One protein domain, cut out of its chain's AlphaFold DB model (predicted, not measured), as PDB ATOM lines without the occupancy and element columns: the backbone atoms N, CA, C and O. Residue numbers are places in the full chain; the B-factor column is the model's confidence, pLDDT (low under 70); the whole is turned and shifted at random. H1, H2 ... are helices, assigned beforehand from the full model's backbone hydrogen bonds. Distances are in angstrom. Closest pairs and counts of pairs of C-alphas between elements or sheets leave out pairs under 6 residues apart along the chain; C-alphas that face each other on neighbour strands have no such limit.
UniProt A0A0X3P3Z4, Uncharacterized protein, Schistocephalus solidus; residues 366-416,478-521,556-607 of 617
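What this domain is: This is residues 366 to 416, 478 to 521 and 556 to 607 of the 617 residues of an uncharacterized protein of Schistocephalus solidus (UniProt A0A0X3P3Z4). A long helix, H2, runs through the middle, with H4 and H5 packed on it at different sides, three helices running the same way; short H3 also packs on H2. H1 sits away from this group and touches no helix, while near it a short parallel pairing ties residues 369 to 370 to residues 598 to 599. The printed part has 147 residues with five named helices, H1 to H5 in chain order, and no named strand; the class is all helix, though the helices hold 66 residues, under half. It is compact, with a radius of gyration of the C-alphas of 15.9 A and spans of 55 by 42 by 26 A.

Where its parts are: H1, residues 374 to 382, begins at C-alpha 374 (134.900, 220.711, 300.580) and is 12.7 A long. H2, residues 394 to 415, measures 31.1 A. H3 is residues 479 to 482, 5.4 A. H4, residues 488 to 501, measures 20.0 A. H5, residues 558 to 574, measures 23.7 A and ends at C-alpha 574 (153.347, 212.345, 287.863).

How they stand to each other: H2 is the hub. It touches H5, closest at the C-alphas of Leu 401 and Leu 564, 5.2 A, at a shallow tilt of 31 degrees, the same way. With residues 399 to 409 alone it touches H4, closest at the C-alphas of Val 402 and Ala 491, 6.4 A, at a shallow tilt of 27 degrees, the same way. With residues 402 to 407 alone it touches H3, closest at the C-alphas of Met 403 and Leu 482, 5.2 A. H4 and H5 are apart. In H1, H2, H4 and H5 every O i to N i+4 pair is within hydrogen-bond range; H3 is too short for one.

The domain as a whole: Residues 417 to 477 and 522 to 555 are not printed; the C-alpha gaps are 20.5 A and 20.8 A. The link H1 to H2 is long. Confidence is low, under 70, in 33 residues, among them 372 to 388.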
ATOM      1  N   GLN A 366     150.576 213.648 310.082       68.81
ATOM      2  CA  GLN A 366     149.944 212.421 310.599       68.81
ATOM      3  C   GLN A 366     148.732 211.996 309.750       68.81
ATOM      4  O   GLN A 366     148.568 210.823 309.427       68.81
ATOM      5  N   ASP A 367     147.913 212.964 309.344       81.94
ATOM      6  CA  ASP A 367     146.753 212.768 308.474       81.94
ATOM      7  C   ASP A 367     147.144 212.980 307.000       81.94
ATOM      8  O   ASP A 367     147.121 214.107 306.496       81.94
ATOM      9  N   ARG A 368     147.567 211.899 306.328       87.38
ATOM     10  CA  ARG A 368     147.973 211.904 304.904       87.38
ATOM     11  C   ARG A 368     146.845 211.561 303.927       87.38
ATOM     12  O   ARG A 368     146.910 211.985 302.776       87.38
ATOM     13  N   VAL A 369     145.852 210.779 304.355       90.06
ATOM     14  CA  VAL A 369     144.827 210.177 303.486       90.06
ATOM     15  C   VAL A 369     143.449 210.664 303.922       90.06
ATOM     16  O   VAL A 369     142.927 210.221 304.942       90.06
ATOM     17  N   ARG A 370     142.859 211.587 303.156       86.88
ATOM     18  CA  ARG A 370     141.685 212.364 303.592       86.88
ATOM     19  C   ARG A 370     140.418 212.030 302.822       86.88
ATOM     20  O   ARG A 370     140.407 212.003 301.601       86.88
ATOM     21  N   THR A 371     139.302 211.906 303.528       79.56
ATOM     22  CA  THR A 371     137.962 211.795 302.920       79.56
ATOM     23  C   THR A 371     137.206 213.130 302.892       79.56
ATOM     24  O   THR A 371     136.160 213.248 302.264       79.56
ATOM     25  N   SER A 372     137.705 214.166 303.569       63.88
ATOM     26  CA  SER A 372     136.943 215.364 303.948       63.88
ATOM     27  C   SER A 372     137.225 216.609 303.089       63.88
ATOM     28  O   SER A 372     137.401 217.709 303.613       63.88
ATOM     29  N   SER A 373     137.217 216.485 301.755       65.31
ATOM     30  CA  SER A 373     137.290 217.680 300.895       65.31
ATOM     31  C   SER A 373     136.001 218.522 300.972       65.31
ATOM     32  O   SER A 373     134.924 218.031 301.342       65.31
ATOM     33  N   ARG A 374     136.079 219.816 300.616       62.62
ATOM     34  CA  ARG A 374     134.900 220.711 300.580       62.62
ATOM     35  C   ARG A 374     133.815 220.179 299.637       62.62
ATOM     36  O   ARG A 374     132.638 220.221 299.988       62.62
ATOM     37  N   LEU A 375     134.221 219.640 298.487       63.84
ATOM     38  CA  LEU A 375     133.348 219.006 297.496       63.84
ATOM     39  C   LEU A 375     132.661 217.770 298.089       63.84
ATOM     40  O   LEU A 375     131.436 217.656 298.039       63.84
ATOM     41  N   LEU A 376     133.428 216.885 298.730       65.88
ATOM     42  CA  LEU A 376     132.914 215.645 299.320       65.88
ATOM     43  C   LEU A 376     131.911 215.927 300.457       65.88
ATOM     44  O   LEU A 376     130.859 215.286 300.551       65.88
ATOM     45  N   THR A 377     132.185 216.971 301.249       67.44
ATOM     46  CA  THR A 377     131.297 217.503 302.298       67.44
ATOM     47  C   THR A 377     130.028 218.153 301.728       67.44
ATOM     48  O   THR A 377     128.953 218.031 302.316       67.44
ATOM     49  N   ALA A 378     130.118 218.839 300.584       66.38
ATOM     50  CA  ALA A 378     128.968 219.462 299.927       66.38
ATOM     51  C   ALA A 378     128.017 218.417 299.316       66.38
ATOM     52  O   ALA A 378     126.812 218.482 299.561       66.38
ATOM     53  N   LEU A 379     128.550 217.413 298.609       66.25
ATOM     54  CA  LEU A 379     127.761 216.306 298.046       66.25
ATOM     55  C   LEU A 379     127.072 215.471 299.138       66.25
ATOM     56  O   LEU A 379     125.905 215.101 298.997       66.25
ATOM     57  N   ALA A 380     127.756 215.234 300.263       67.00
ATOM     58  CA  ALA A 380     127.170 214.575 301.429       67.00
ATOM     59  C   ALA A 380     125.918 215.313 301.948       67.00
ATOM     60  O   ALA A 380     124.885 214.696 302.200       67.00
ATOM     61  N   ARG A 381     125.963 216.649 302.049       67.50
ATOM     62  CA  ARG A 381     124.817 217.456 302.515       67.50
ATOM     63  C   ARG A 381     123.610 217.397 301.577       67.50
ATOM     64  O   ARG A 381     122.484 217.476 302.055       67.50
ATOM     65  N   GLN A 382     123.828 217.236 300.272       66.38
ATOM     66  CA  GLN A 382     122.751 217.130 299.278       66.38
ATOM     67  C   GLN A 382     122.021 215.775 299.310       66.38
ATOM     68  O   GLN A 382     120.966 215.639 298.700       66.38
ATOM     69  N   THR A 383     122.566 214.766 299.999       62.22
ATOM     70  CA  THR A 383     122.101 213.368 299.920       62.22
ATOM     71  C   THR A 383     121.861 212.719 301.286       62.22
ATOM     72  O   THR A 383     121.985 211.504 301.447       62.22
ATOM     73  N   ALA A 384     121.456 213.532 302.268       56.25
ATOM     74  CA  ALA A 384     121.050 213.103 303.607       56.25
ATOM     75  C   ALA A 384     119.815 212.171 303.568       56.25
ATOM     76  O   ALA A 384     118.676 212.608 303.708       56.25
ATOM     77  N   GLY A 385     120.064 210.878 303.349       58.31
ATOM     78  CA  GLY A 385     119.052 209.831 303.165       58.31
ATOM     79  C   GLY A 385     119.535 208.626 302.345       58.31
ATOM     80  O   GLY A 385     118.945 207.557 302.455       58.31
ATOM     81  N   GLY A 386     120.610 208.764 301.557       61.31
ATOM     82  CA  GLY A 386     121.201 207.651 300.800       61.31
ATOM     83  C   GLY A 386     122.070 206.711 301.648       61.31
ATOM     84  O   GLY A 386     122.703 207.138 302.614       61.31
ATOM     85  N   SER A 387     122.135 205.434 301.258       63.06
ATOM     86  CA  SER A 387     123.056 204.424 301.811       63.06
ATOM     87  C   SER A 387     124.509 204.627 301.359       63.06
ATOM     88  O   SER A 387     125.435 204.443 302.148       63.06
ATOM     89  N   ILE A 388     124.697 205.024 300.097       65.50
ATOM     90  CA  ILE A 388     125.994 205.174 299.426       65.50
ATOM     91  C   ILE A 388     126.335 206.658 299.269       65.50
ATOM     92  O   ILE A 388     125.491 207.464 298.865       65.50
ATOM     93  N   HIS A 389     127.593 207.019 299.541       72.31
ATOM     94  CA  HIS A 389     128.091 208.375 299.302       72.31
ATOM     95  C   HIS A 389     128.079 208.704 297.796       72.31
ATOM     96  O   HIS A 389     128.541 207.877 297.007       72.31
ATOM     97  N   PRO A 390     127.599 209.887 297.355       76.19
ATOM     98  CA  PRO A 390     127.423 210.187 295.930       76.19
ATOM     99  C   PRO A 390     128.658 209.958 295.061       76.19
ATOM    100  O   PRO A 390     128.524 209.527 293.921       76.19
ATOM    101  N   ILE A 391     129.855 210.196 295.607       80.88
ATOM    102  CA  ILE A 391     131.121 210.083 294.875       80.88
ATOM    103  C   ILE A 391     131.469 208.639 294.457       80.88
ATOM    104  O   ILE A 391     132.362 208.442 293.637       80.88
ATOM    105  N   CYS A 392     130.757 207.650 295.007       83.12
ATOM    106  CA  CYS A 392     130.912 206.218 294.740       83.12
ATOM    107  C   CYS A 392     129.776 205.638 293.870       83.12
ATOM    108  O   CYS A 392     129.651 204.423 293.757       83.12
ATOM    109  N   ARG A 393     128.904 206.474 293.283       82.50
ATOM    110  CA  ARG A 393     127.848 206.022 292.355       82.50
ATOM    111  C   ARG A 393     128.428 205.770 290.960       82.50
ATOM    112  O   ARG A 393     129.194 206.602 290.478       82.50
ATOM    113  N   LYS A 394     127.997 204.699 290.274       85.12
ATOM    114  CA  LYS A 394     128.528 204.285 288.954       85.12
ATOM    115  C   LYS A 394     128.540 205.420 287.915       85.12
ATOM    116  O   LYS A 394     129.560 205.630 287.268       85.12
ATOM    117  N   SER A 395     127.467 206.212 287.815       84.19
ATOM    118  CA  SER A 395     127.395 207.375 286.909       84.19
ATOM    119  C   SER A 395     128.444 208.450 287.221       84.19
ATOM    120  O   SER A 395     129.175 208.885 286.333       84.19
ATOM    121  N   ILE A 396     128.586 208.826 288.494       86.44
ATOM    122  CA  ILE A 396     129.584 209.806 288.942       86.44
ATOM    123  C   ILE A 396     131.006 209.257 288.754       86.44
ATOM    124  O   ILE A 396     131.887 210.003 288.338       86.44
ATOM    125  N   MET A 397     131.230 207.958 288.965       88.62
ATOM    126  CA  MET A 397     132.522 207.314 288.708       88.62
ATOM    127  C   MET A 397     132.877 207.267 287.214       88.62
ATOM    128  O   MET A 397     134.023 207.552 286.877       88.62
ATOM    129  N   ARG A 398     131.915 207.025 286.311       91.00
ATOM    130  CA  ARG A 398     132.115 207.154 284.852       91.00
ATOM    131  C   ARG A 398     132.454 208.585 284.439       91.00
ATOM    132  O   ARG A 398     133.448 208.805 283.754       91.00
ATOM    133  N   ARG A 399     131.695 209.576 284.919       90.12
ATOM    134  CA  ARG A 399     131.990 211.003 284.686       90.12
ATOM    135  C   ARG A 399     133.381 211.384 285.212       90.12
ATOM    136  O   ARG A 399     134.115 212.118 284.557       90.12
ATOM    137  N   HIS A 400     133.780 210.844 286.365       91.88
ATOM    138  CA  HIS A 400     135.121 211.029 286.926       91.88
ATOM    139  C   HIS A 400     136.220 210.354 286.091       91.88
ATOM    140  O   HIS A 400     137.272 210.964 285.926       91.88
ATOM    141  N   LEU A 401     135.978 209.162 285.529       94.38
ATOM    142  CA  LEU A 401     136.913 208.470 284.631       94.38
ATOM    143  C   LEU A 401     137.232 209.339 283.408       94.38
ATOM    144  O   LEU A 401     138.397 209.572 283.104       94.38
ATOM    145  N   VAL A 402     136.198 209.887 282.765       93.94
ATOM    146  CA  VAL A 402     136.333 210.732 281.567       93.94
ATOM    147  C   VAL A 402     137.047 212.049 281.880       93.94
ATOM    148  O   VAL A 402     137.944 212.446 281.137       93.94
ATOM    149  N   MET A 403     136.714 212.712 282.995       92.94
ATOM    150  CA  MET A 403     137.422 213.928 283.425       92.94
ATOM    151  C   MET A 403     138.895 213.651 283.765       92.94
ATOM    152  O   MET A 403     139.761 214.441 283.394       92.94
ATOM    153  N   ALA A 404     139.195 212.534 284.440       95.06
ATOM    154  CA  ALA A 404     140.565 212.143 284.770       95.06
ATOM    155  C   ALA A 404     141.377 211.791 283.512       95.06
ATOM    156  O   ALA A 404     142.515 212.238 283.385       95.06
ATOM    157  N   ALA A 405     140.779 211.071 282.557       95.44
ATOM    158  CA  ALA A 405     141.392 210.740 281.271       95.44
ATOM    159  C   ALA A 405     141.665 211.995 280.424       95.44
ATOM    160  O   ALA A 405     142.782 212.176 279.944       95.44
ATOM    161  N   ARG A 406     140.689 212.912 280.304       93.31
ATOM    162  CA  ARG A 406     140.863 214.218 279.633       93.31
ATOM    163  C   ARG A 406     141.975 215.051 280.268       93.31
ATOM    164  O   ARG A 406     142.767 215.658 279.549       93.31
ATOM    165  N   LEU A 407     142.036 215.096 281.601       93.50
ATOM    166  CA  LEU A 407     143.067 215.841 282.321       93.50
ATOM    167  C   LEU A 407     144.454 215.217 282.112       93.50
ATOM    168  O   LEU A 407     145.384 215.941 281.769       93.50
ATOM    169  N   ALA A 408     144.578 213.893 282.242       94.12
ATOM    170  CA  ALA A 408     145.824 213.170 281.997       94.12
ATOM    171  C   ALA A 408     146.316 213.367 280.555       94.12
ATOM    172  O   ALA A 408     147.445 213.801 280.366       94.12
ATOM    173  N   ALA A 409     145.454 213.177 279.551       92.88
ATOM    174  CA  ALA A 409     145.801 213.361 278.141       92.88
ATOM    175  C   ALA A 409     146.254 214.796 277.809       92.88
ATOM    176  O   ALA A 409     147.212 214.990 277.060       92.88
ATOM    177  N   ARG A 410     145.601 215.820 278.386       90.62
ATOM    178  CA  ARG A 410     146.024 217.221 278.212       90.62
ATOM    179  C   ARG A 410     147.361 217.509 278.896       90.62
ATOM    180  O   ARG A 410     148.155 218.252 278.331       90.62
ATOM    181  N   LEU A 411     147.625 216.937 280.071       92.00
ATOM    182  CA  LEU A 411     148.906 217.101 280.766       92.00
ATOM    183  C   LEU A 411     150.040 216.356 280.049       92.00
ATOM    184  O   LEU A 411     151.096 216.947 279.838       92.00
ATOM    185  N   ASP A 412     149.786 215.134 279.573       93.50
ATOM    186  CA  ASP A 412     150.712 214.358 278.740       93.50
ATOM    187  C   ASP A 412     151.135 215.183 277.510       93.50
ATOM    188  O   ASP A 412     152.328 215.381 277.275       93.50
ATOM    189  N   ALA A 413     150.170 215.783 276.802       90.62
ATOM    190  CA  ALA A 413     150.432 216.665 275.663       90.62
ATOM    191  C   ALA A 413     151.178 217.966 276.034       90.62
ATOM    192  O   ALA A 413     152.068 218.384 275.296       90.62
ATOM    193  N   ILE A 414     150.861 218.601 277.171       90.06
ATOM    194  CA  ILE A 414     151.547 219.820 277.653       90.06
ATOM    195  C   ILE A 414     153.015 219.539 278.017       90.06
ATOM    196  O   ILE A 414     153.881 220.382 277.774       90.06
ATOM    197  N   HIS A 415     153.298 218.361 278.578       89.25
ATOM    198  CA  HIS A 415     154.647 217.921 278.946       89.25
ATOM    199  C   HIS A 415     155.409 217.235 277.797       89.25
ATOM    200  O   HIS A 415     156.603 216.967 277.933       89.25
ATOM    201  N   GLY A 416     154.748 216.949 276.671       89.19
ATOM    202  CA  GLY A 416     155.317 216.201 275.543       89.19
ATOM    203  C   GLY A 416     155.495 214.700 275.806       89.19
ATOM    204  O   GLY A 416     156.127 214.010 275.002       89.19
ATOM    205  N   ARG A 478     139.545 224.491 282.225       60.50
ATOM    206  CA  ARG A 478     138.357 224.903 282.983       60.50
ATOM    207  C   ARG A 478     137.548 223.652 283.339       60.50
ATOM    208  O   ARG A 478     137.502 222.729 282.523       60.50
ATOM    209  N   PRO A 479     136.894 223.590 284.513       59.69
ATOM    210  CA  PRO A 479     136.013 222.471 284.854       59.69
ATOM    211  C   PRO A 479     134.968 222.194 283.763       59.69
ATOM    212  O   PRO A 479     134.713 221.036 283.440       59.69
ATOM    213  N   GLU A 480     134.447 223.258 283.145       63.72
ATOM    214  CA  GLU A 480     133.543 223.213 281.988       63.72
ATOM    215  C   GLU A 480     134.126 222.479 280.761       63.72
ATOM    216  O   GLU A 480     133.381 221.811 280.052       63.72
ATOM    217  N   ASP A 481     135.441 222.558 280.511       66.56
ATOM    218  CA  ASP A 481     136.097 221.899 279.366       66.56
ATOM    219  C   ASP A 481     136.252 220.379 279.576       66.56
ATOM    220  O   ASP A 481     136.434 219.620 278.619       66.56
ATOM    221  N   LEU A 482     136.278 219.935 280.838       69.69
ATOM    222  CA  LEU A 482     136.574 218.550 281.215       69.69
ATOM    223  C   LEU A 482     135.324 217.677 281.315       69.69
ATOM    224  O   LEU A 482     135.406 216.473 281.060       69.69
ATOM    225  N   ASP A 483     134.181 218.261 281.656       77.06
ATOM    226  CA  ASP A 483     132.931 217.541 281.885       77.06
ATOM    227  C   ASP A 483     132.337 216.966 280.574       77.06
ATOM    228  O   ASP A 483     132.229 217.693 279.582       77.06
ATOM    229  N   PRO A 484     131.969 215.670 280.508       75.38
ATOM    230  CA  PRO A 484     131.120 215.120 279.445       75.38
ATOM    231  C   PRO A 484     129.607 215.267 279.721       75.38
ATOM    232  O   PRO A 484     128.799 214.762 278.939       75.38
ATOM    233  N   GLU A 485     129.224 215.894 280.840       78.62
ATOM    234  CA  GLU A 485     127.885 215.826 281.440       78.62
ATOM    235  C   GLU A 485     127.471 214.361 281.728       78.62
ATOM    236  O   GLU A 485     128.318 213.482 281.905       78.62
ATOM    237  N   ASP A 486     126.168 214.068 281.782       72.50
ATOM    238  CA  ASP A 486     125.641 212.696 281.886       72.50
ATOM    239  C   ASP A 486     125.554 211.983 280.507       72.50
ATOM    240  O   ASP A 486     124.929 210.928 280.372       72.50
ATOM    241  N   ASN A 487     126.163 212.541 279.450       84.56
ATOM    242  CA  ASN A 487     126.057 212.030 278.081       84.56
ATOM    243  C   ASN A 487     127.119 210.958 277.769       84.56
ATOM    244  O   ASN A 487     128.221 211.255 277.300       84.56
ATOM    245  N   LEU A 488     126.752 209.685 277.952       84.31
ATOM    246  CA  LEU A 488     127.625 208.531 277.684       84.31
ATOM    247  C   LEU A 488     128.135 208.444 276.229       84.31
ATOM    248  O   LEU A 488     129.224 207.922 276.004       84.31
ATOM    249  N   ILE A 489     127.397 208.974 275.243       86.31
ATOM    250  CA  ILE A 489     127.825 208.963 273.832       86.31
ATOM    251  C   ILE A 489     128.968 209.964 273.625       86.31
ATOM    252  O   ILE A 489     129.986 209.624 273.025       86.31
ATOM    253  N   ALA A 490     128.834 211.177 274.177       86.56
ATOM    254  CA  ALA A 490     129.908 212.167 274.161       86.56
ATOM    255  C   ALA A 490     131.139 211.652 274.924       86.56
ATOM    256  O   ALA A 490     132.250 211.710 274.406       86.56
ATOM    257  N   ALA A 491     130.933 211.073 276.112       88.12
ATOM    258  CA  ALA A 491     131.985 210.444 276.907       88.12
ATOM    259  C   ALA A 491     132.760 209.355 276.137       88.12
ATOM    260  O   ALA A 491     133.987 209.324 276.196       88.12
ATOM    261  N   SER A 492     132.066 208.495 275.385       89.06
ATOM    262  CA  SER A 492     132.695 207.441 274.577       89.06
ATOM    263  C   SER A 492     133.523 208.008 273.417       89.06
ATOM    264  O   SER A 492     134.671 207.604 273.219       89.06
ATOM    265  N   ALA A 493     132.998 209.014 272.705       90.19
ATOM    266  CA  ALA A 493     133.738 209.703 271.645       90.19
ATOM    267  C   ALA A 493     135.020 210.375 272.179       90.19
ATOM    268  O   ALA A 493     136.085 210.220 271.586       90.19
ATOM    269  N   ILE A 494     134.934 211.036 273.339       89.81
ATOM    270  CA  ILE A 494     136.072 211.659 274.037       89.81
ATOM    271  C   ILE A 494     137.162 210.629 274.369       89.81
ATOM    272  O   ILE A 494     138.338 210.876 274.112       89.81
ATOM    273  N   LEU A 495     136.799 209.477 274.946       91.31
ATOM    274  CA  LEU A 495     137.778 208.441 275.301       91.31
ATOM    275  C   LEU A 495     138.403 207.790 274.058       91.31
ATOM    276  O   LEU A 495     139.602 207.518 274.053       91.31
ATOM    277  N   SER A 496     137.619 207.619 272.991       92.50
ATOM    278  CA  SER A 496     138.097 207.103 271.702       92.50
ATOM    279  C   SER A 496     139.137 208.034 271.062       92.50
ATOM    280  O   SER A 496     140.187 207.574 270.617       92.50
ATOM    281  N   GLU A 497     138.887 209.349 271.064       91.12
ATOM    282  CA  GLU A 497     139.837 210.368 270.592       91.12
ATOM    283  C   GLU A 497     141.132 210.363 271.421       91.12
ATOM    284  O   GLU A 497     142.235 210.434 270.875       91.12
ATOM    285  N   ILE A 498     141.012 210.233 272.746       91.44
ATOM    286  CA  ILE A 498     142.153 210.206 273.665       91.44
ATOM    287  C   ILE A 498     143.044 208.973 273.438       91.44
ATOM    288  O   ILE A 498     144.261 209.135 273.346       91.44
ATOM    289  N   SER A 499     142.475 207.769 273.313       91.06
ATOM    290  CA  SER A 499     143.253 206.545 273.043       91.06
ATOM    291  C   SER A 499     143.875 206.564 271.638       91.06
ATOM    292  O   SER A 499     145.051 206.238 271.471       91.06
ATOM    293  N   ALA A 500     143.158 207.070 270.624       89.06
ATOM    294  CA  ALA A 500     143.721 207.239 269.283       89.06
ATOM    295  C   ALA A 500     144.957 208.163 269.270       89.06
ATOM    296  O   ALA A 500     145.952 207.868 268.598       89.06
ATOM    297  N   ASN A 501     144.934 209.248 270.049       87.38
ATOM    298  CA  ASN A 501     145.990 210.262 270.052       87.38
ATOM    299  C   ASN A 501     147.138 209.976 271.042       87.38
ATOM    300  O   ASN A 501     148.283 210.315 270.746       87.38
ATOM    301  N   SER A 502     146.883 209.321 272.179       88.88
ATOM    302  CA  SER A 502     147.903 209.031 273.204       88.88
ATOM    303  C   SER A 502     148.623 207.691 272.991       88.88
ATOM    304  O   SER A 502     148.121 206.804 272.307       88.88
ATOM    305  N   ALA A 503     149.816 207.542 273.572       90.44
ATOM    306  CA  ALA A 503     150.513 206.258 273.748       90.44
ATOM    307  C   ALA A 503     150.611 205.837 275.234       90.44
ATOM    308  O   ALA A 503     151.395 204.959 275.592       90.44
ATOM    309  N   ASN A 504     149.846 206.492 276.113       92.56
ATOM    310  CA  ASN A 504     149.767 206.179 277.535       92.56
ATOM    311  C   ASN A 504     148.798 205.009 277.772       92.56
ATOM    312  O   ASN A 504     147.585 205.185 277.693       92.56
ATOM    313  N   VAL A 505     149.335 203.845 278.148       93.50
ATOM    314  CA  VAL A 505     148.592 202.583 278.368       93.50
ATOM    315  C   VAL A 505     147.481 202.694 279.433       93.50
ATOM    316  O   VAL A 505     146.598 201.844 279.514       93.50
ATOM    317  N   LEU A 506     147.479 203.743 280.265       94.38
ATOM    318  CA  LEU A 506     146.391 204.005 281.217       94.38
ATOM    319  C   LEU A 506     145.137 204.622 280.571       94.38
ATOM    320  O   LEU A 506     144.115 204.731 281.246       94.38
ATOM    321  N   LEU A 507     145.219 205.044 279.306       93.62
ATOM    322  CA  LEU A 507     144.142 205.690 278.551       93.62
ATOM    323  C   LEU A 507     143.488 204.772 277.501       93.62
ATOM    324  O   LEU A 507     142.461 205.142 276.932       93.62
ATOM    325  N   ASP A 508     144.044 203.580 277.280       90.94
ATOM    326  CA  ASP A 508     143.509 202.585 276.351       90.94
ATOM    327  C   ASP A 508     142.256 201.890 276.906       90.94
ATOM    328  O   ASP A 508     142.132 201.658 278.109       90.94
ATOM    329  N   ASN A 509     141.323 201.546 276.009       90.56
ATOM    330  CA  ASN A 509     140.098 200.767 276.268       90.56
ATOM    331  C   ASN A 509     139.178 201.300 277.394       90.56
ATOM    332  O   ASN A 509     138.274 200.613 277.864       90.56
ATOM    333  N   LEU A 510     139.346 202.558 277.821       92.88
ATOM    334  CA  LEU A 510     138.514 203.172 278.869       92.88
ATOM    335  C   LEU A 510     137.030 203.314 278.477       92.88
ATOM    336  O   LEU A 510     136.180 203.519 279.347       92.88
ATOM    337  N   THR A 511     136.723 203.213 277.180       92.12
ATOM    338  CA  THR A 511     135.371 203.141 276.604       92.12
ATOM    339  C   THR A 511     134.517 202.052 277.236       92.12
ATOM    340  O   THR A 511     133.324 202.256 277.462       92.12
ATOM    341  N   ASP A 512     135.128 200.922 277.562       90.56
ATOM    342  CA  ASP A 512     134.431 199.681 277.889       90.56
ATOM    343  C   ASP A 512     133.742 199.826 279.259       90.56
ATOM    344  O   ASP A 512     132.585 199.456 279.452       90.56
ATOM    345  N   HIS A 513     134.384 200.554 280.179       89.31
ATOM    346  CA  HIS A 513     133.833 200.924 281.486       89.31
ATOM    347  C   HIS A 513     132.651 201.919 281.423       89.31
ATOM    348  O   HIS A 513     131.996 202.169 282.446       89.31
ATOM    349  N   LEU A 514     132.343 202.505 280.258       87.62
ATOM    350  CA  LEU A 514     131.134 203.314 280.057       87.62
ATOM    351  C   LEU A 514     129.895 202.471 279.721       87.62
ATOM    352  O   LEU A 514     128.779 202.942 279.946       87.62
ATOM    353  N   VAL A 515     130.074 201.244 279.226       81.69
ATOM    354  CA  VAL A 515     128.987 200.332 278.847       81.69
ATOM    355  C   VAL A 515     128.403 199.657 280.094       81.69
ATOM    356  O   VAL A 515     129.110 199.389 281.067       81.69
ATOM    357  N   ASP A 516     127.091 199.405 280.102       74.06
ATOM    358  CA  ASP A 516     126.438 198.517 281.073       74.06
ATOM    359  C   ASP A 516     126.214 197.139 280.442       74.06
ATOM    360  O   ASP A 516     125.112 196.798 280.012       74.06
ATOM    361  N   GLU A 517     127.291 196.358 280.370       62.84
ATOM    362  CA  GLU A 517     127.228 194.945 280.005       62.84
ATOM    363  C   GLU A 517     126.526 194.150 281.119       62.84
ATOM    364  O   GLU A 517     126.945 194.194 282.275       62.84
ATOM    365  N   GLY A 518     125.453 193.431 280.772       56.47
ATOM    366  CA  GLY A 518     124.744 192.529 281.689       56.47
ATOM    367  C   GLY A 518     123.852 193.210 282.737       56.47
ATOM    368  O   GLY A 518     124.245 193.341 283.892       56.47
ATOM    369  N   ASN A 519     122.632 193.591 282.331       50.00
ATOM    370  CA  ASN A 519     121.396 193.439 283.137       50.00
ATOM    371  C   ASN A 519     120.137 193.754 282.301       50.00
ATOM    372  O   ASN A 519     119.052 193.266 282.591       50.00
ATOM    373  N   THR A 520     120.242 194.612 281.279       60.16
ATOM    374  CA  THR A 520     119.076 195.245 280.631       60.16
ATOM    375  C   THR A 520     118.206 194.304 279.799       60.16
ATOM    376  O   THR A 520     116.985 194.438 279.852       60.16
ATOM    377  N   GLU A 521     118.777 193.349 279.055       65.38
ATOM    378  CA  GLU A 521     117.971 192.374 278.303       65.38
ATOM    379  C   GLU A 521     117.337 191.309 279.207       65.38
ATOM    380  O   GLU A 521     116.142 191.038 279.086       65.38
ATOM    381  N   ALA A 556     130.208 197.686 293.637       62.72
ATOM    382  CA  ALA A 556     131.017 198.814 293.184       62.72
ATOM    383  C   ALA A 556     132.014 198.372 292.115       62.72
ATOM    384  O   ALA A 556     133.038 197.772 292.440       62.72
ATOM    385  N   ASP A 557     131.654 198.664 290.858       78.38
ATOM    386  CA  ASP A 557     132.215 198.069 289.646       78.38
ATOM    387  C   ASP A 557     133.742 198.008 289.760       78.38
ATOM    388  O   ASP A 557     134.404 199.053 289.730       78.38
ATOM    389  N   PRO A 558     134.320 196.817 290.004       86.56
ATOM    390  CA  PRO A 558     135.699 196.734 290.443       86.56
ATOM    391  C   PRO A 558     136.657 197.012 289.283       86.56
ATOM    392  O   PRO A 558     137.808 197.359 289.540       86.56
ATOM    393  N   GLU A 559     136.189 196.884 288.038       90.00
ATOM    394  CA  GLU A 559     136.901 197.207 286.800       90.00
ATOM    395  C   GLU A 559     136.988 198.737 286.650       90.00
ATOM    396  O   GLU A 559     138.084 199.301 286.691       90.00
ATOM    397  N   LEU A 560     135.834 199.421 286.632       91.12
ATOM    398  CA  LEU A 560     135.718 200.888 286.607       91.12
ATOM    399  C   LEU A 560     136.455 201.541 287.787       91.12
ATOM    400  O   LEU A 560     137.104 202.576 287.627       91.12
ATOM    401  N   THR A 561     136.384 200.931 288.974       91.19
ATOM    402  CA  THR A 561     137.108 201.380 290.172       91.19
ATOM    403  C   THR A 561     138.619 201.291 289.961       91.19
ATOM    404  O   THR A 561     139.320 202.279 290.177       91.19
ATOM    405  N   ARG A 562     139.128 200.145 289.476       93.50
ATOM    406  CA  ARG A 562     140.555 199.951 289.160       93.50
ATOM    407  C   ARG A 562     141.050 200.926 288.089       93.50
ATOM    408  O   ARG A 562     142.151 201.452 288.233       93.50
ATOM    409  N   ALA A 563     140.264 201.176 287.044       94.81
ATOM    410  CA  ALA A 563     140.617 202.115 285.980       94.81
ATOM    411  C   ALA A 563     140.683 203.565 286.486       94.81
ATOM    412  O   ALA A 563     141.691 204.248 286.290       94.81
ATOM    413  N   LEU A 564     139.660 204.011 287.224       94.94
ATOM    414  CA  LEU A 564     139.622 205.352 287.810       94.94
ATOM    415  C   LEU A 564     140.765 205.577 288.809       94.94
ATOM    416  O   LEU A 564     141.412 206.624 288.776       94.94
ATOM    417  N   ASP A 565     141.052 204.600 289.671       95.38
ATOM    418  CA  ASP A 565     142.117 204.734 290.667       95.38
ATOM    419  C   ASP A 565     143.512 204.745 290.032       95.38
ATOM    420  O   ASP A 565     144.364 205.510 290.480       95.38
ATOM    421  N   ARG A 566     143.745 203.999 288.940       96.50
ATOM    422  CA  ARG A 566     144.988 204.108 288.153       96.50
ATOM    423  C   ARG A 566     145.205 205.527 287.624       96.50
ATOM    424  O   ARG A 566     146.301 206.058 287.780       96.50
ATOM    425  N   LEU A 567     144.173 206.158 287.057       96.75
ATOM    426  CA  LEU A 567     144.262 207.531 286.542       96.75
ATOM    427  C   LEU A 567     144.465 208.565 287.655       96.75
ATOM    428  O   LEU A 567     145.290 209.463 287.510       96.75
ATOM    429  N   ILE A 568     143.764 208.434 288.784       95.38
ATOM    430  CA  ILE A 568     143.935 209.341 289.931       95.38
ATOM    431  C   ILE A 568     145.340 209.199 290.535       95.38
ATOM    432  O   ILE A 568     145.965 210.206 290.863       95.38
ATOM    433  N   ILE A 569     145.872 207.978 290.636       96.56
ATOM    434  CA  ILE A 569     147.244 207.731 291.099       96.56
ATOM    435  C   ILE A 569     148.271 208.282 290.097       96.56
ATOM    436  O   ILE A 569     149.244 208.899 290.524       96.56
ATOM    437  N   TYR A 570     148.046 208.145 288.786       97.00
ATOM    438  CA  TYR A 570     148.898 208.739 287.747       97.00
ATOM    439  C   TYR A 570     148.949 210.270 287.860       97.00
ATOM    440  O   TYR A 570     150.030 210.839 288.022       97.00
ATOM    441  N   LEU A 571     147.786 210.932 287.900       95.81
ATOM    442  CA  LEU A 571     147.669 212.380 288.119       95.81
ATOM    443  C   LEU A 571     148.366 212.830 289.413       95.81
ATOM    444  O   LEU A 571     149.035 213.866 289.433       95.81
ATOM    445  N   ARG A 572     148.254 212.034 290.484       95.19
ATOM    446  CA  ARG A 572     148.831 212.363 291.788       95.19
ATOM    447  C   ARG A 572     150.342 212.166 291.866       95.19
ATOM    448  O   ARG A 572     150.986 212.944 292.566       95.19
ATOM    449  N   LEU A 573     150.898 211.152 291.203       94.88
ATOM    450  CA  LEU A 573     152.328 210.817 291.270       94.88
ATOM    451  C   LEU A 573     153.174 211.502 290.189       94.88
ATOM    452  O   LEU A 573     154.339 211.785 290.449       94.88
ATOM    453  N   VAL A 574     152.615 211.754 289.001       94.38
ATOM    454  CA  VAL A 574     153.347 212.345 287.863       94.38
ATOM    455  C   VAL A 574     153.175 213.861 287.799       94.38
ATOM    456  O   VAL A 574     154.140 214.570 287.529       94.38
ATOM    457  N   TYR A 575     151.973 214.367 288.092       93.19
ATOM    458  CA  TYR A 575     151.637 215.793 287.968       93.19
ATOM    459  C   TYR A 575     151.365 216.492 289.307       93.19
ATOM    460  O   TYR A 575     151.015 217.668 289.324       93.19
ATOM    461  N   SER A 576     151.501 215.783 290.432       94.88
ATOM    462  CA  SER A 576     151.217 216.302 291.779       94.88
ATOM    463  C   SER A 576     149.805 216.892 291.952       94.88
ATOM    464  O   SER A 576     149.586 217.786 292.772       94.88
ATOM    465  N   ILE A 577     148.824 216.378 291.199       93.50
ATOM    466  CA  ILE A 577     147.420 216.812 291.257       93.50
ATOM    467  C   ILE A 577     146.609 215.890 292.168       93.50
ATOM    468  O   ILE A 577     146.560 214.675 291.981       93.50
ATOM    469  N   ASP A 578     145.901 216.477 293.126       93.25
ATOM    470  CA  ASP A 578     144.878 215.801 293.917       93.25
ATOM    471  C   ASP A 578     143.492 216.044 293.303       93.25
ATOM    472  O   ASP A 578     142.923 217.136 293.392       93.25
ATOM    473  N   PHE A 579     142.955 214.992 292.681       91.88
ATOM    474  CA  PHE A 579     141.688 214.995 291.949       91.88
ATOM    475  C   PHE A 579     140.450 215.241 292.835       91.88
ATOM    476  O   PHE A 579     139.455 215.787 292.359       91.88
ATOM    477  N   TYR A 580     140.481 214.862 294.120       89.94
ATOM    478  CA  TYR A 580     139.334 215.016 295.030       89.94
ATOM    479  C   TYR A 580     139.437 216.248 295.945       89.94
ATOM    480  O   TYR A 580     138.421 216.672 296.515       89.94
ATOM    481  N   ALA A 581     140.618 216.860 296.047       88.38
ATOM    482  CA  ALA A 581     140.823 218.188 296.625       88.38
ATOM    483  C   ALA A 581     140.464 219.357 295.680       88.38
ATOM    484  O   ALA A 581     140.335 220.483 296.165       88.38
ATOM    485  N   PRO A 582     140.195 219.082 294.389       86.25
ATOM    486  CA  PRO A 582     140.891 219.703 293.245       86.25
ATOM    487  C   PRO A 582     142.019 220.684 293.620       86.25
ATOM    488  O   PRO A 582     141.798 221.888 293.745       86.25
ATOM    489  N   ALA A 583     143.237 220.162 293.793       87.62
ATOM    490  CA  ALA A 583     144.430 220.960 294.092       87.62
ATOM    491  C   ALA A 583     145.658 220.492 293.297       87.62
ATOM    492  O   ALA A 583     145.818 219.302 293.039       87.62
ATOM    493  N   LEU A 584     146.541 221.435 292.963       90.56
ATOM    494  CA  LEU A 584     147.877 221.190 292.418       90.56
ATOM    495  C   LEU A 584     148.909 221.466 293.518       90.56
ATOM    496  O   LEU A 584     148.876 222.533 294.134       90.56
ATOM    497  N   TYR A 585     149.824 220.527 293.758       90.44
ATOM    498  CA  TYR A 585     150.955 220.716 294.665       90.44
ATOM    499  C   TYR A 585     152.212 221.073 293.861       90.44
ATOM    500  O   TYR A 585     152.987 220.200 293.469       90.44
ATOM    501  N   CYS A 586     152.394 222.372 293.599       85.75
ATOM    502  CA  CYS A 586     153.597 222.899 292.951       85.75
ATOM    503  C   CYS A 586     154.863 222.500 293.727       85.75
ATOM    504  O   CYS A 586     154.853 222.465 294.959       85.75
ATOM    505  N   ASP A 587     155.938 222.202 292.994       85.62
ATOM    506  CA  ASP A 587     157.280 221.893 293.510       85.62
ATOM    507  C   ASP A 587     157.329 220.793 294.594       85.62
ATOM    508  O   ASP A 587     158.233 220.742 295.432       85.62
ATOM    509  N   GLU A 588     156.373 219.853 294.575       90.38
ATOM    510  CA  GLU A 588     156.322 218.751 295.548       90.38
ATOM    511  C   GLU A 588     157.501 217.760 295.407       90.38
ATOM    512  O   GLU A 588     157.781 216.999 296.334       90.38
ATOM    513  N   SER A 589     158.242 217.802 294.292       88.81
ATOM    514  CA  SER A 589     159.548 217.143 294.135       88.81
ATOM    515  C   SER A 589     160.591 217.657 295.126       88.81
ATOM    516  O   SER A 589     161.419 216.894 295.626       88.81
ATOM    517  N   ASP A 590     160.541 218.950 295.426       88.06
ATOM    518  CA  ASP A 590     161.531 219.658 296.227       88.06
ATOM    519  C   ASP A 590     161.076 219.717 297.688       88.06
ATOM    520  O   ASP A 590     161.902 219.692 298.603       88.06
ATOM    521  N   MET A 591     159.758 219.716 297.918       88.06
ATOM    522  CA  MET A 591     159.160 219.631 299.248       88.06
ATOM    523  C   MET A 591     159.723 218.456 300.082       88.06
ATOM    524  O   MET A 591     159.946 217.359 299.560       88.06
ATOM    525  N   PRO A 592     159.879 218.621 301.413       85.06
ATOM    526  CA  PRO A 592     160.487 217.601 302.281       85.06
ATOM    527  C   PRO A 592     159.752 216.256 302.357       85.06
ATOM    528  O   PRO A 592     160.310 215.268 302.848       85.06
ATOM    529  N   HIS A 593     158.489 216.227 301.928       81.56
ATOM    530  CA  HIS A 593     157.600 215.070 301.932       81.56
ATOM    531  C   HIS A 593     156.930 214.949 300.556       81.56
ATOM    532  O   HIS A 593     155.820 215.435 300.354       81.56
ATOM    533  N   VAL A 594     157.611 214.305 299.605       85.62
ATOM    534  CA  VAL A 594     157.069 214.044 298.261       85.62
ATOM    535  C   VAL A 594     155.784 213.207 298.364       85.62
ATOM    536  O   VAL A 594     155.745 212.209 299.091       85.62
ATOM    537  N   CYS A 595     154.734 213.605 297.638       88.94
ATOM    538  CA  CYS A 595     153.387 213.027 297.716       88.94
ATOM    539  C   CYS A 595     152.835 212.987 299.163       88.94
ATOM    540  O   CYS A 595     152.401 211.943 299.666       88.94
ATOM    541  N   ALA A 596     152.875 214.115 299.880       86.19
ATOM    542  CA  ALA A 596     152.526 214.186 301.303       86.19
ATOM    543  C   ALA A 596     151.067 213.792 301.584       86.19
ATOM    544  O   ALA A 596     150.802 213.012 302.503       86.19
ATOM    545  N   ILE A 597     150.135 214.344 300.802       90.19
ATOM    546  CA  ILE A 597     148.683 214.301 301.028       90.19
ATOM    547  C   ILE A 597     147.970 213.758 299.787       90.19
ATOM    548  O   ILE A 597     148.307 214.139 298.667       90.19
ATOM    549  N   ILE A 598     146.950 212.925 299.994       92.06
ATOM    550  CA  ILE A 598     145.999 212.500 298.962       92.06
ATOM    551  C   ILE A 598     144.579 212.455 299.543       92.06
ATOM    552  O   ILE A 598     144.361 211.939 300.643       92.06
ATOM    553  N   HIS A 599     143.598 212.983 298.815       91.44
ATOM    554  CA  HIS A 599     142.187 212.800 299.128       91.44
ATOM    555  C   HIS A 599     141.633 211.580 298.385       91.44
ATOM    556  O   HIS A 599     142.001 211.298 297.248       91.44
ATOM    557  N   VAL A 600     140.745 210.839 299.042       89.81
ATOM    558  CA  VAL A 600     140.208 209.556 298.575       89.81
ATOM    559  C   VAL A 600     138.691 209.502 298.738       89.81
ATOM    560  O   VAL A 600     138.103 210.236 299.539       89.81
ATOM    561  N   ARG A 601     138.041 208.603 297.992       85.88
ATOM    562  CA  ARG A 601     136.621 208.289 298.199       85.88
ATOM    563  C   ARG A 601     136.420 207.693 299.605       85.88
ATOM    564  O   ARG A 601     137.276 206.937 300.066       85.88
ATOM    565  N   PRO A 602     135.318 208.012 300.307       78.81
ATOM    566  CA  PRO A 602     135.014 207.410 301.598       78.81
ATOM    567  C   PRO A 602     134.617 205.939 301.425       78.81
ATOM    568  O   PRO A 602     134.059 205.555 300.393       78.81
ATOM    569  N   SER A 603     134.879 205.121 302.445       70.31
ATOM    570  CA  SER A 603     134.570 203.690 302.416       70.31
ATOM    571  C   SER A 603     133.076 203.446 302.188       70.31
ATOM    572  O   SER A 603     132.222 204.113 302.780       70.31
ATOM    573  N   ILE A 604     132.741 202.462 301.351       61.34
ATOM    574  CA  ILE A 604     131.343 202.123 301.086       61.34
ATOM    575  C   ILE A 604     130.647 201.720 302.401       61.34
ATOM    576  O   ILE A 604     131.209 200.999 303.224       61.34
ATOM    577  N   GLY A 605     129.463 202.283 302.653       52.94
ATOM    578  CA  GLY A 605     128.746 202.123 303.922       52.94
ATOM    579  C   GLY A 605     129.090 203.119 305.044       52.94
ATOM    580  O   GLY A 605     128.389 203.109 306.060       52.94
ATOM    581  N   THR A 606     130.070 204.031 304.904       54.09
ATOM    582  CA  THR A 606     130.201 205.147 305.869       54.09
ATOM    583  C   THR A 606     129.025 206.105 305.708       54.09
ATOM    584  O   THR A 606     129.034 206.990 304.848       54.09
ATOM    585  N   ARG A 607     127.995 205.926 306.542       49.84
ATOM    586  CA  ARG A 607     126.844 206.830 306.593       49.84
ATOM    587  C   ARG A 607     127.322 208.254 306.847       49.84
ATOM    588  O   ARG A 607     128.120 208.494 307.750       49.84
TER     589      ARG A 607